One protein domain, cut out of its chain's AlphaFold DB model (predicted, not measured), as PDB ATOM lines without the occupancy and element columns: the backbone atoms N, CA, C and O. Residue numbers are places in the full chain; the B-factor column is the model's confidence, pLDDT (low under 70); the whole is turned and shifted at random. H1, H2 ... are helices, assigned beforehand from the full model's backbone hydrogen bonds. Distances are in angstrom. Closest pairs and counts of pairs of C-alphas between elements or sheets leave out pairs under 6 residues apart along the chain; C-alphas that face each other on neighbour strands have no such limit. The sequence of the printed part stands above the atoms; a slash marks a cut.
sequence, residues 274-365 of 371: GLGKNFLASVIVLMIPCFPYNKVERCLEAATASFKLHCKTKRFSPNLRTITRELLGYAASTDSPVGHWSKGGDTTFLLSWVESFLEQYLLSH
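Overview. This is residues 274 to 365 of the 371 residues of the protein "Hypothetical protein" of Polarella glacialis (UniProt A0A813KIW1). Two helices, H1 and H4, lie side by side and run the same way, and a third, H2, crosses H4 on one side of this pair at close to a right angle. The four-residue H3 sits on the same side of the pair as H2, and a long loop, residues 329 to 343, runs from H3 to H4. The printed part has 92 residues with four named helices, in the order H1, H2, H3, H4, and no named strand; the class is all helix. The whole is compact, with a radius of gyration of the C-alphas of 12.4 A, and its outline is rounded, spanning 34 by 32 by 19 A.

Along the chain. H1, residues 274 to 286, begins at C-alpha 274 at (155.443, 158.281, 165.608) and is 19.2 A long from first to last C-alpha. H2, residues 296 to 314, begins at C-alpha 296 at (140.308, 150.010, 184.118) and is 26.5 A long. H3, residues 325 to 328, measures 5.1 A. H4, residues 344 to 364, is the longest helix with 21 residues; it is 30.8 A long and ends at C-alpha 364 at (124.076, 158.477, 173.178).

Arrangement. H1 touches H4 at a shallow tilt of 31 degrees, and the two run the same way. Their closest C-alphas are those of Gly 276 and Thr 347, 6.5 A apart, and H4 touches H1 with residues 347 to 354 alone. H1 and H3 only just touch, with 3 pairs of C-alphas within 8 A; the closest are those of Ala 281 and Leu 328, 5.0 A apart. H1 and H2 are near each other, their closest C-alphas 8.4 A apart. H2 touches H4 about perpendicular to it, at 77 degrees. The closest C-alphas of H2 and H4 are those of Phe 307 and Trp 353, 6.1 A apart; H2 touches H4 with residues 307 to 311 alone, and H4 touches H2 with residues 349 to 353 alone. H2 and H3 are apart, but only just, with a closest distance between C-alphas of 8.1 A. H3 and H4 are apart. In H2 each O i to N i+4 pair is within hydrogen-bond range, as are 8 of 9 in H1 and 16 of 17 in H4; H3 is too short for such a pair, and its one O i to N i+3 pair is within range.

Size, cuts and confidence. The two C-alphas farthest apart are those of Arg 315 and Thr 334, 35.8 A. The C-alphas of Gly 274 and His 365, the first and last printed residues, are 32.0 A apart. The printed part has no cut. The links from H1 to H2 and from H2 to H3 are short, with 9 and 10 residues, and the link from H3 to H4 is long, with 15. The mean pLDDT of the printed part is 93.1, and no printed residue is under 70.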
ATOM      1  N   GLY A 274     155.077 157.256 164.629       89.19
ATOM      2  CA  GLY A 274     155.443 158.281 165.608       89.19
ATOM      3  C   GLY A 274     154.232 158.878 166.331       89.19
ATOM      4  O   GLY A 274     153.592 158.195 167.128       89.19
ATOM      5  N   LEU A 275     153.922 160.151 166.060       89.38
ATOM      6  CA  LEU A 275     152.999 160.988 166.840       89.38
ATOM      7  C   LEU A 275     151.595 160.390 166.996       89.38
ATOM      8  O   LEU A 275     151.005 160.477 168.070       89.38
ATOM      9  N   GLY A 276     151.078 159.723 165.962       93.50
ATOM     10  CA  GLY A 276     149.762 159.089 166.007       93.50
ATOM     11  C   GLY A 276     149.654 158.008 167.085       93.50
ATOM     12  O   GLY A 276     148.552 157.736 167.559       93.50
ATOM     13  N   LYS A 277     150.775 157.413 167.519       94.25
ATOM     14  CA  LYS A 277     150.785 156.475 168.647       94.25
ATOM     15  C   LYS A 277     150.584 157.164 169.984       94.25
ATOM     16  O   LYS A 277     149.684 156.763 170.715       94.25
ATOM     17  N   ASN A 278     151.354 158.218 170.251       91.75
ATOM     18  CA  ASN A 278     151.213 159.028 171.462       91.75
ATOM     19  C   ASN A 278     149.791 159.599 171.555       91.75
ATOM     20  O   ASN A 278     149.129 159.470 172.585       91.75
ATOM     21  N   PHE A 279     149.293 160.150 170.442       93.56
ATOM     22  CA  PHE A 279     147.949 160.709 170.353       93.56
ATOM     23  C   PHE A 279     146.873 159.662 170.665       93.56
ATOM     24  O   PHE A 279     146.100 159.832 171.602       93.56
ATOM     25  N   LEU A 280     146.843 158.541 169.935       96.56
ATOM     26  CA  LEU A 280     145.801 157.530 170.133       96.56
ATOM     27  C   LEU A 280     145.912 156.821 171.478       96.56
ATOM     28  O   LEU A 280     144.886 156.495 172.064       96.56
ATOM     29  N   ALA A 281     147.124 156.585 171.985       95.75
ATOM     30  CA  ALA A 281     147.292 156.011 173.311       95.75
ATOM     31  C   ALA A 281     146.698 156.936 174.383       95.75
ATOM     32  O   ALA A 281     145.939 156.470 175.233       95.75
ATOM     33  N   SER A 282     146.970 158.241 174.286       94.06
ATOM     34  CA  SER A 282     146.423 159.258 175.190       94.06
ATOM     35  C   SER A 282     144.903 159.341 175.097       94.06
ATOM     36  O   SER A 282     144.221 159.266 176.115       94.06
ATOM     37  N   VAL A 283     144.356 159.395 173.880       95.38
ATOM     38  CA  VAL A 283     142.905 159.425 173.657       95.38
ATOM     39  C   VAL A 283     142.231 158.179 174.234       95.38
ATOM     40  O   VAL A 283     141.256 158.303 174.964       95.38
ATOM     41  N   ILE A 284     142.771 156.978 174.004       95.50
ATOM     42  CA  ILE A 284     142.190 155.740 174.547       95.50
ATOM     43  C   ILE A 284     142.209 155.737 176.080       95.50
ATOM     44  O   ILE A 284     141.251 155.264 176.690       95.50
ATOM     45  N   VAL A 285     143.264 156.264 176.709       94.31
ATOM     46  CA  VAL A 285     143.320 156.411 178.172       94.31
ATOM     47  C   VAL A 285     142.254 157.392 178.664       94.31
ATOM     48  O   VAL A 285     141.527 157.069 179.603       94.31
ATOM     49  N   LEU A 286     142.092 158.536 177.997       92.88
ATOM     50  CA  LEU A 286     141.052 159.521 178.318       92.88
ATOM     51  C   LEU A 286     139.630 158.991 178.081       92.88
ATOM     52  O   LEU A 286     138.704 159.416 178.761       92.88
ATOM     53  N   MET A 287     139.455 158.031 177.172       93.75
ATOM     54  CA  MET A 287     138.175 157.375 176.886       93.75
ATOM     55  C   MET A 287     137.794 156.282 177.891       93.75
ATOM     56  O   MET A 287     136.675 155.777 177.834       93.75
ATOM     57  N   ILE A 288     138.682 155.872 178.806       93.12
ATOM     58  CA  ILE A 288     138.387 154.814 179.793       93.12
ATOM     59  C   ILE A 288     137.083 155.074 180.581       93.12
ATOM     60  O   ILE A 288     136.312 154.122 180.739       93.12
ATOM     61  N   PRO A 289     136.786 156.307 181.044       91.75
ATOM     62  CA  PRO A 289     135.538 156.621 181.741       91.75
ATOM     63  C   PRO A 289     134.274 156.501 180.876       91.75
ATOM     64  O   PRO A 289     133.180 156.400 181.422       91.75
ATOM     65  N   CYS A 290     134.396 156.481 179.545       93.50
ATOM     66  CA  CYS A 290     133.260 156.290 178.636       93.50
ATOM     67  C   CYS A 290     132.740 154.841 178.632       93.50
ATOM     68  O   CYS A 290     131.696 154.556 178.044       93.50
ATOM     69  N   PHE A 291     133.458 153.906 179.257       93.31
ATOM     70  CA  PHE A 291     133.036 152.514 179.388       93.31
ATOM     71  C   PHE A 291     132.304 152.289 180.723       93.31
ATOM     72  O   PHE A 291     132.699 152.845 181.743       93.31
ATOM     73  N   PRO A 292     131.280 151.414 180.771       90.44
ATOM     74  CA  PRO A 292     130.375 151.281 181.920       90.44
ATOM     75  C   PRO A 292     130.970 150.504 183.113       90.44
ATOM     76  O   PRO A 292     130.232 149.970 183.941       90.44
ATOM     77  N   TYR A 293     132.295 150.368 183.191       94.38
ATOM     78  CA  TYR A 293     132.965 149.539 184.189       94.38
ATOM     79  C   TYR A 293     133.821 150.385 185.133       94.38
ATOM     80  O   TYR A 293     134.514 151.304 184.723       94.38
ATOM     81  N   ASN A 294     133.848 150.005 186.411       89.06
ATOM     82  CA  ASN A 294     134.618 150.728 187.433       89.06
ATOM     83  C   ASN A 294     136.106 150.338 187.468       89.06
ATOM     84  O   ASN A 294     136.908 150.997 188.122       89.06
ATOM     85  N   LYS A 295     136.479 149.222 186.826       93.06
ATOM     86  CA  LYS A 295     137.862 148.730 186.778       93.06
ATOM     87  C   LYS A 295     138.445 148.989 185.400       93.06
ATOM     88  O   LYS A 295     137.898 148.497 184.414       93.06
ATOM     89  N   VAL A 296     139.592 149.664 185.357       92.12
ATOM     90  CA  VAL A 296     140.308 150.010 184.118       92.12
ATOM     91  C   VAL A 296     140.517 148.787 183.228       92.12
ATOM     92  O   VAL A 296     140.269 148.845 182.032       92.12
ATOM     93  N   GLU A 297     140.902 147.648 183.798       94.06
ATOM     94  CA  GLU A 297     141.167 146.419 183.045       94.06
ATOM     95  C   GLU A 297     139.901 145.913 182.334       94.06
ATOM     96  O   GLU A 297     139.971 145.485 181.184       94.06
ATOM     97  N   ARG A 298     138.726 146.052 182.964       96.38
ATOM     98  CA  ARG A 298     137.436 145.725 182.337       96.38
ATOM     99  C   ARG A 298     137.048 146.737 181.260       96.38
ATOM    100  O   ARG A 298     136.529 146.333 180.222       96.38
ATOM    101  N   CYS A 299     137.347 148.023 181.451       96.69
ATOM    102  CA  CYS A 299     137.180 149.026 180.393       96.69
ATOM    103  C   CYS A 299     138.054 148.706 179.175       96.69
ATOM    104  O   CYS A 299     137.579 148.767 178.047       96.69
ATOM    105  N   LEU A 300     139.309 148.297 179.382       96.25
ATOM    106  CA  LEU A 300     140.232 147.933 178.302       96.25
ATOM    107  C   LEU A 300     139.822 146.634 177.581       96.25
ATOM    108  O   LEU A 300     139.970 146.524 176.358       96.25
ATOM    109  N   GLU A 301     139.248 145.662 178.298       96.88
ATOM    110  CA  GLU A 301     138.605 144.488 177.690       96.88
ATOM    111  C   GLU A 301     137.427 144.899 176.790       96.88
ATOM    112  O   GLU A 301     137.322 144.434 175.649       96.88
ATOM    113  N   ALA A 302     136.577 145.815 177.263       97.12
ATOM    114  CA  ALA A 302     135.450 146.340 176.497       97.12
ATOM    115  C   ALA A 302     135.904 147.153 175.273       97.12
ATOM    116  O   ALA A 302     135.389 146.949 174.171       97.12
ATOM    117  N   ALA A 303     136.926 147.996 175.430       97.31
ATOM    118  CA  ALA A 303     137.579 148.719 174.343       97.31
ATOM    119  C   ALA A 303     138.123 147.751 173.283       97.31
ATOM    120  O   ALA A 303     137.879 147.919 172.090       97.31
ATOM    121  N   THR A 304     138.784 146.671 173.713       97.69
ATOM    122  CA  THR A 304     139.277 145.617 172.816       97.69
ATOM    123  C   THR A 304     138.144 144.955 172.034       97.69
ATOM    124  O   THR A 304     138.276 144.732 170.828       97.69
ATOM    125  N   ALA A 305     137.040 144.608 172.699       97.38
ATOM    126  CA  ALA A 305     135.887 143.987 172.050       97.38
ATOM    127  C   ALA A 305     135.246 144.930 171.019       97.38
ATOM    128  O   ALA A 305     134.994 144.519 169.884       97.38
ATOM    129  N   SER A 306     135.072 146.203 171.388       97.31
ATOM    130  CA  SER A 306     134.569 147.263 170.510       97.31
ATOM    131  C   SER A 306     135.463 147.454 169.277       97.31
ATOM    132  O   SER A 306     134.986 147.385 168.142       97.31
ATOM    133  N   PHE A 307     136.781 147.558 169.470       97.88
ATOM    134  CA  PHE A 307     137.747 147.685 168.378       97.88
ATOM    135  C   PHE A 307     137.719 146.490 167.414       97.88
ATOM    136  O   PHE A 307     137.730 146.659 166.190       97.88
ATOM    137  N   LYS A 308     137.644 145.261 167.940       97.62
ATOM    138  CA  LYS A 308     137.545 144.044 167.115       97.62
ATOM    139  C   LYS A 308     136.262 144.012 166.295       97.62
ATOM    140  O   LYS A 308     136.300 143.621 165.126       97.62
ATOM    141  N   LEU A 309     135.142 144.424 166.889       97.12
ATOM    142  CA  LEU A 309     133.868 144.526 166.184       97.12
ATOM    143  C   LEU A 309     133.960 145.547 165.044       97.12
ATOM    144  O   LEU A 309     133.601 145.221 163.913       97.12
ATOM    145  N   HIS A 310     134.523 146.731 165.304       97.50
ATOM    146  CA  HIS A 310     134.749 147.753 164.277       97.50
ATOM    147  C   HIS A 310     135.615 147.237 163.129       97.50
ATOM    148  O   HIS A 310     135.239 147.355 161.959       97.50
ATOM    149  N   CYS A 311     136.735 146.582 163.448       97.12
ATOM    150  CA  CYS A 311     137.605 145.967 162.449       97.12
ATOM    151  C   CYS A 311     136.860 144.930 161.598       97.12
ATOM    152  O   CYS A 311     137.019 144.921 160.378       97.12
ATOM    153  N   LYS A 312     136.004 144.091 162.199       96.81
ATOM    154  CA  LYS A 312     135.183 143.120 161.459       96.81
ATOM    155  C   LYS A 312     134.210 143.821 160.506       96.81
ATOM    156  O   LYS A 312     134.127 143.440 159.338       96.81
ATOM    157  N   THR A 313     133.529 144.866 160.970       96.69
ATOM    158  CA  THR A 313     132.567 145.648 160.178       96.69
ATOM    159  C   THR A 313     133.236 146.359 159.001       96.69
ATOM    160  O   THR A 313     132.751 146.288 157.872       96.69
ATOM    161  N   LYS A 314     134.390 146.995 159.230       96.12
ATOM    162  CA  LYS A 314     135.161 147.703 158.192       96.12
ATOM    163  C   LYS A 314     136.052 146.780 157.351       96.12
ATOM    164  O   LYS A 314     136.667 147.242 156.391       96.12
ATOM    165  N   ARG A 315     136.101 145.479 157.670       95.38
ATOM    166  CA  ARG A 315     136.981 144.469 157.048       95.38
ATOM    167  C   ARG A 315     138.465 144.846 157.141       95.38
ATOM    168  O   ARG A 315     139.226 144.666 156.191       95.38
ATOM    169  N   PHE A 316     138.868 145.387 158.286       95.88
ATOM    170  CA  PHE A 316     140.265 145.635 158.621       95.88
ATOM    171  C   PHE A 316     140.918 144.372 159.188       95.88
ATOM    172  O   PHE A 316     140.264 143.529 159.804       95.88
ATOM    173  N   SER A 317     142.228 144.245 158.982       94.38
ATOM    174  CA  SER A 317     143.042 143.133 159.484       94.38
ATOM    175  C   SER A 317     144.137 143.686 160.402       94.38
ATOM    176  O   SER A 317     145.266 143.871 159.941       94.38
ATOM    177  N   PRO A 318     143.806 144.019 161.665       94.19
ATOM    178  CA  PRO A 318     144.775 144.563 162.611       94.19
ATOM    179  C   PRO A 318     145.812 143.507 163.017       94.19
ATOM    180  O   PRO A 318     145.504 142.317 163.110       94.19
ATOM    181  N   ASN A 319     147.041 143.945 163.289       93.19
ATOM    182  CA  ASN A 319     148.074 143.109 163.914       93.19
ATOM    183  C   ASN A 319     147.926 143.126 165.440       93.19
ATOM    184  O   ASN A 319     148.211 142.132 166.112       93.19
ATOM    185  N   LEU A 320     147.448 144.249 165.974       91.69
ATOM    186  CA  LEU A 320     147.064 144.427 167.366       91.69
ATOM    187  C   LEU A 320     145.944 143.455 167.767       91.69
ATOM    188  O   LEU A 320     144.906 143.373 167.109       91.69
ATOM    189  N   ARG A 321     146.143 142.730 168.877       91.19
ATOM    190  CA  ARG A 321     145.194 141.710 169.367       91.19
ATOM    191  C   ARG A 321     144.344 142.158 170.549       91.19
ATOM    192  O   ARG A 321     143.188 141.748 170.645       91.19
ATOM    193  N   THR A 322     144.916 142.930 171.463       95.12
ATOM    194  CA  THR A 322     144.301 143.319 172.738       95.12
ATOM    195  C   THR A 322     144.818 144.685 173.132       95.12
ATOM    196  O   THR A 322     146.021 144.893 173.041       95.12
ATOM    197  N   ILE A 323     143.931 145.572 173.576       96.31
ATOM    198  CA  ILE A 323     144.268 146.878 174.145       96.31
ATOM    199  C   ILE A 323     144.564 146.668 175.632       96.31
ATOM    200  O   ILE A 323     143.696 146.224 176.378       96.31
ATOM    201  N   THR A 324     145.798 146.934 176.054       94.88
ATOM    202  CA  THR A 324     146.273 146.753 177.437       94.88
ATOM    203  C   THR A 324     147.033 147.995 177.900       94.88
ATOM    204  O   THR A 324     147.436 148.813 177.075       94.88
ATOM    205  N   ARG A 325     147.274 148.133 179.212       93.94
ATOM    206  CA  ARG A 325     148.142 149.198 179.750       93.94
ATOM    207  C   ARG A 325     149.538 149.164 179.132       93.94
ATOM    208  O   ARG A 325     150.035 150.192 178.693       93.94
ATOM    209  N   GLU A 326     150.113 147.967 179.014       93.25
ATOM    210  CA  GLU A 326     151.399 147.745 178.345       93.25
ATOM    211  C   GLU A 326     151.360 148.226 176.894       93.25
ATOM    212  O   GLU A 326     152.249 148.937 176.456       93.25
ATOM    213  N   LEU A 327     150.302 147.918 176.146       94.44
ATOM    214  CA  LEU A 327     150.187 148.384 174.768       94.44
ATOM    215  C   LEU A 327     150.052 149.905 174.661       94.44
ATOM    216  O   LEU A 327     150.534 150.490 173.698       94.44
ATOM    217  N   LEU A 328     149.365 150.536 175.608       94.94
ATOM    218  CA  LEU A 328     149.200 151.989 175.657       94.94
ATOM    219  C   LEU A 328     150.459 152.683 176.209       94.94
ATOM    220  O   LEU A 328     150.662 153.867 175.956       94.94
ATOM    221  N   GLY A 329     151.340 151.938 176.878       92.62
ATOM    222  CA  GLY A 329     152.624 152.419 177.378       92.62
ATOM    223  C   GLY A 329     152.494 153.364 178.569       92.62
ATOM    224  O   GLY A 329     153.172 154.381 178.597       92.62
ATOM    225  N   TYR A 330     151.616 153.052 179.528       86.75
ATOM    226  CA  TYR A 330     151.497 153.804 180.786       86.75
ATOM    227  C   TYR A 330     151.392 152.853 181.987       86.75
ATOM    228  O   TYR A 330     150.747 151.801 181.892       86.75
ATOM    229  N   ALA A 331     152.022 153.203 183.114       80.75
ATOM    230  CA  ALA A 331     151.972 152.413 184.346       80.75
ATOM    231  C   ALA A 331     151.067 153.074 185.397       80.75
ATOM    232  O   ALA A 331     150.190 152.413 185.962       80.75
ATOM    233  N   ALA A 332     151.228 154.380 185.607       77.69
ATOM    234  CA  ALA A 332     150.435 155.203 186.511       77.69
ATOM    235  C   ALA A 332     149.598 156.245 185.752       77.69
ATOM    236  O   ALA A 332     149.859 156.557 184.594       77.69
ATOM    237  N   SER A 333     148.588 156.818 186.414       72.25
ATOM    238  CA  SER A 333     147.756 157.894 185.848       72.25
ATOM    239  C   SER A 333     148.514 159.204 185.616       72.25
ATOM    240  O   SER A 333     147.990 160.104 184.972       72.25
ATOM    241  N   THR A 334     149.720 159.325 186.170       77.06
ATOM    242  CA  THR A 334     150.634 160.457 185.979       77.06
ATOM    243  C   THR A 334     151.550 160.284 184.768       77.06
ATOM    244  O   THR A 334     152.246 161.228 184.405       77.06
ATOM    245  N   ASP A 335     151.583 159.096 184.159       80.62
ATOM    246  CA  ASP A 335     152.452 158.814 183.019       80.62
ATOM    247  C   ASP A 335     151.779 159.248 181.715       80.62
ATOM    248  O   ASP A 335     150.585 159.024 181.509       80.62
ATOM    249  N   SER A 336     152.564 159.812 180.798       85.44
ATOM    250  CA  SER A 336     152.095 160.108 179.442       85.44
ATOM    251  C   SER A 336     152.091 158.832 178.588       85.44
ATOM    252  O   SER A 336     153.148 158.215 178.436       85.44
ATOM    253  N   PRO A 337     150.947 158.420 178.008       92.50
ATOM    254  CA  PRO A 337     150.880 157.237 177.153       92.50
ATOM    255  C   PRO A 337     151.668 157.414 175.848       92.50
ATOM    256  O   PRO A 337     151.609 158.465 175.213       92.50
ATOM    257  N   VAL A 338     152.358 156.360 175.407       89.88
ATOM    258  CA  VAL A 338     153.240 156.409 174.220       89.88
ATOM    259  C   VAL A 338     152.807 155.497 173.069       89.88
ATOM    260  O   VAL A 338     153.144 155.735 171.912       89.88
ATOM    261  N   GLY A 339     152.044 154.441 173.359       93.88
ATOM    262  CA  GLY A 339     151.625 153.453 172.366       93.88
ATOM    263  C   GLY A 339     152.764 152.548 171.863       93.88
ATOM    264  O   GLY A 339     153.628 152.931 171.077       93.88
ATOM    265  N   HIS A 340     152.730 151.276 172.249       93.50
ATOM    266  CA  HIS A 340     153.767 150.277 171.967       93.50
ATOM    267  C   HIS A 340     153.423 149.288 170.837       93.50
ATOM    268  O   HIS A 340     154.124 148.294 170.649       93.50
ATOM    269  N   TRP A 341     152.383 149.529 170.028       93.50
ATOM    270  CA  TRP A 341     152.102 148.655 168.879       93.50
ATOM    271  C   TRP A 341     153.132 148.825 167.753       93.50
ATOM    272  O   TRP A 341     153.639 149.915 167.487       93.50
ATOM    273  N   SER A 342     153.445 147.734 167.052       86.31
ATOM    274  CA  SER A 342     154.605 147.685 166.145       86.31
ATOM    275  C   SER A 342     154.309 148.042 164.687       86.31
ATOM    276  O   SER A 342     155.245 148.267 163.921       86.31
ATOM    277  N   LYS A 343     153.043 148.042 164.250       89.81
ATOM    278  CA  LYS A 343     152.676 148.225 162.836       89.81
ATOM    279  C   LYS A 343     151.903 149.522 162.638       89.81
ATOM    280  O   LYS A 343     150.839 149.689 163.217       89.81
ATOM    281  N   GLY A 344     152.391 150.394 161.755       88.94
ATOM    282  CA  GLY A 344     151.738 151.681 161.475       88.94
ATOM    283  C   GLY A 344     150.294 151.557 160.965       88.94
ATOM    284  O   GLY A 344     149.460 152.406 161.256       88.94
ATOM    285  N   GLY A 345     149.952 150.458 160.281       91.75
ATOM    286  CA  GLY A 345     148.570 150.197 159.861       91.75
ATOM    287  C   GLY A 345     147.576 150.110 161.027       91.75
ATOM    288  O   GLY A 345     146.429 150.521 160.867       91.75
ATOM    289  N   ASP A 346     148.017 149.651 162.203       94.94
ATOM    290  CA  ASP A 346     147.156 149.580 163.388       94.94
ATOM    291  C   ASP A 346     146.766 150.981 163.878       94.94
ATOM    292  O   ASP A 346     145.630 151.171 164.297       94.94
ATOM    293  N   THR A 347     147.644 151.981 163.728       96.12
ATOM    294  CA  THR A 347     147.345 153.393 164.029       96.12
ATOM    295  C   THR A 347     146.166 153.892 163.194       96.12
ATOM    296  O   THR A 347     145.253 154.517 163.720       96.12
ATOM    297  N   THR A 348     146.123 153.560 161.898       94.81
ATOM    298  CA  THR A 348     144.996 153.924 161.021       94.81
ATOM    299  C   THR A 348     143.692 153.261 161.459       94.81
ATOM    300  O   THR A 348     142.633 153.886 161.436       94.81
ATOM    301  N   PHE A 349     143.751 151.986 161.847       96.81
ATOM    302  CA  PHE A 349     142.563 151.247 162.275       96.81
ATOM    303  C   PHE A 349     142.036 151.750 163.618       96.81
ATOM    304  O   PHE A 349     140.825 151.904 163.764       96.81
ATOM    305  N   LEU A 350     142.931 152.024 164.571       97.50
ATOM    306  CA  LEU A 350     142.592 152.603 165.868       97.50
ATOM    307  C   LEU A 350     141.978 153.994 165.706       97.50
ATOM    308  O   LEU A 350     140.935 154.236 166.295       97.50
ATOM    309  N   LEU A 351     142.551 154.857 164.861       97.00
ATOM    310  CA  LEU A 351     141.994 156.186 164.588       97.00
ATOM    311  C   LEU A 351     140.553 156.101 164.071       97.00
ATOM    312  O   LEU A 351     139.663 156.725 164.636       97.00
ATOM    313  N   SER A 352     140.304 155.254 163.065       97.50
ATOM    314  CA  SER A 352     138.952 155.053 162.523       97.50
ATOM    315  C   SER A 352     137.968 154.477 163.548       97.50
ATOM    316  O   SER A 352     136.764 154.708 163.437       97.50
ATOM    317  N   TRP A 353     138.444 153.665 164.493       98.06
ATOM    318  CA  TRP A 353     137.607 153.127 165.562       98.06
ATOM    319  C   TRP A 353     137.301 154.177 166.627       98.06
ATOM    320  O   TRP A 353     136.143 154.300 167.007       98.06
ATOM    321  N   VAL A 354     138.306 154.931 167.076       97.56
ATOM    322  CA  VAL A 354     138.162 156.007 168.066       97.56
ATOM    323  C   VAL A 354     137.163 157.049 167.578       97.56
ATOM    324  O   VAL A 354     136.228 157.359 168.306       97.56
ATOM    325  N   GLU A 355     137.304 157.509 166.333       96.88
ATOM    326  CA  GLU A 355     136.357 158.425 165.682       96.88
ATOM    327  C   GLU A 355     134.926 157.866 165.739       96.88
ATOM    328  O   GLU A 355     134.043 158.461 166.350       96.88
ATOM    329  N   SER A 356     134.718 156.650 165.220       96.88
ATOM    330  CA  SER A 356     133.394 156.018 165.202       96.88
ATOM    331  C   SER A 356     132.820 155.742 166.596       96.88
ATOM    332  O   SER A 356     131.600 155.704 166.744       96.88
ATOM    333  N   PHE A 357     133.661 155.454 167.590       96.94
ATOM    334  CA  PHE A 357     133.219 155.204 168.958       96.94
ATOM    335  C   PHE A 357     132.781 156.506 169.621       96.94
ATOM    336  O   PHE A 357     131.710 156.541 170.218       96.94
ATOM    337  N   LEU A 358     133.589 157.564 169.507       95.12
ATOM    338  CA  LEU A 358     133.298 158.861 170.112       95.12
ATOM    339  C   LEU A 358     132.045 159.488 169.501       95.12
ATOM    340  O   LEU A 358     131.190 159.949 170.248       95.12
ATOM    341  N   GLU A 359     131.864 159.403 168.180       94.12
ATOM    342  CA  GLU A 359     130.622 159.829 167.520       94.12
ATOM    343  C   GLU A 359     129.390 159.126 168.113       94.12
ATOM    344  O   GLU A 359     128.398 159.765 168.458       94.12
ATOM    345  N   GLN A 360     129.444 157.801 168.286       92.69
ATOM    346  CA  GLN A 360     128.340 157.036 168.878       92.69
ATOM    347  C   GLN A 360     128.138 157.348 170.366       92.69
ATOM    348  O   GLN A 360     127.004 157.372 170.852       92.69
ATOM    349  N   TYR A 361     129.228 157.578 171.096       92.44
ATOM    350  CA  TYR A 361     129.177 157.928 172.507       92.44
ATOM    351  C   TYR A 361     128.497 159.285 172.712       92.44
ATOM    352  O   TYR A 361     127.552 159.364 173.489       92.44
ATOM    353  N   LEU A 362     128.891 160.310 171.950       90.31
ATOM    354  CA  LEU A 362     128.286 161.644 172.004       90.31
ATOM    355  C   LEU A 362     126.808 161.617 171.595       90.31
ATOM    356  O   LEU A 362     125.969 162.193 172.278       90.31
ATOM    357  N   LEU A 363     126.450 160.855 170.555       90.50
ATOM    358  CA  LEU A 363     125.046 160.675 170.158       90.50
ATOM    359  C   LEU A 363     124.184 160.007 171.243       90.50
ATOM    360  O   LEU A 363     122.983 160.256 171.312       90.50
ATOM    361  N   SER A 364     124.776 159.141 172.070       89.19
ATOM    362  CA  SER A 364     124.076 158.477 173.178       89.19
ATOM    363  C   SER A 364     124.134 159.259 174.495       89.19
ATOM    364  O   SER A 364     123.352 158.965 175.397       89.19
ATOM    365  N   HIS A 365     125.014 160.257 174.592       86.88
ATOM    366  CA  HIS A 365     125.219 161.109 175.763       86.88
ATOM    367  C   HIS A 365     125.261 162.587 175.336       86.88
ATOM    368  O   HIS A 365     126.310 163.221 175.446       86.88
TER     369      HIS A 365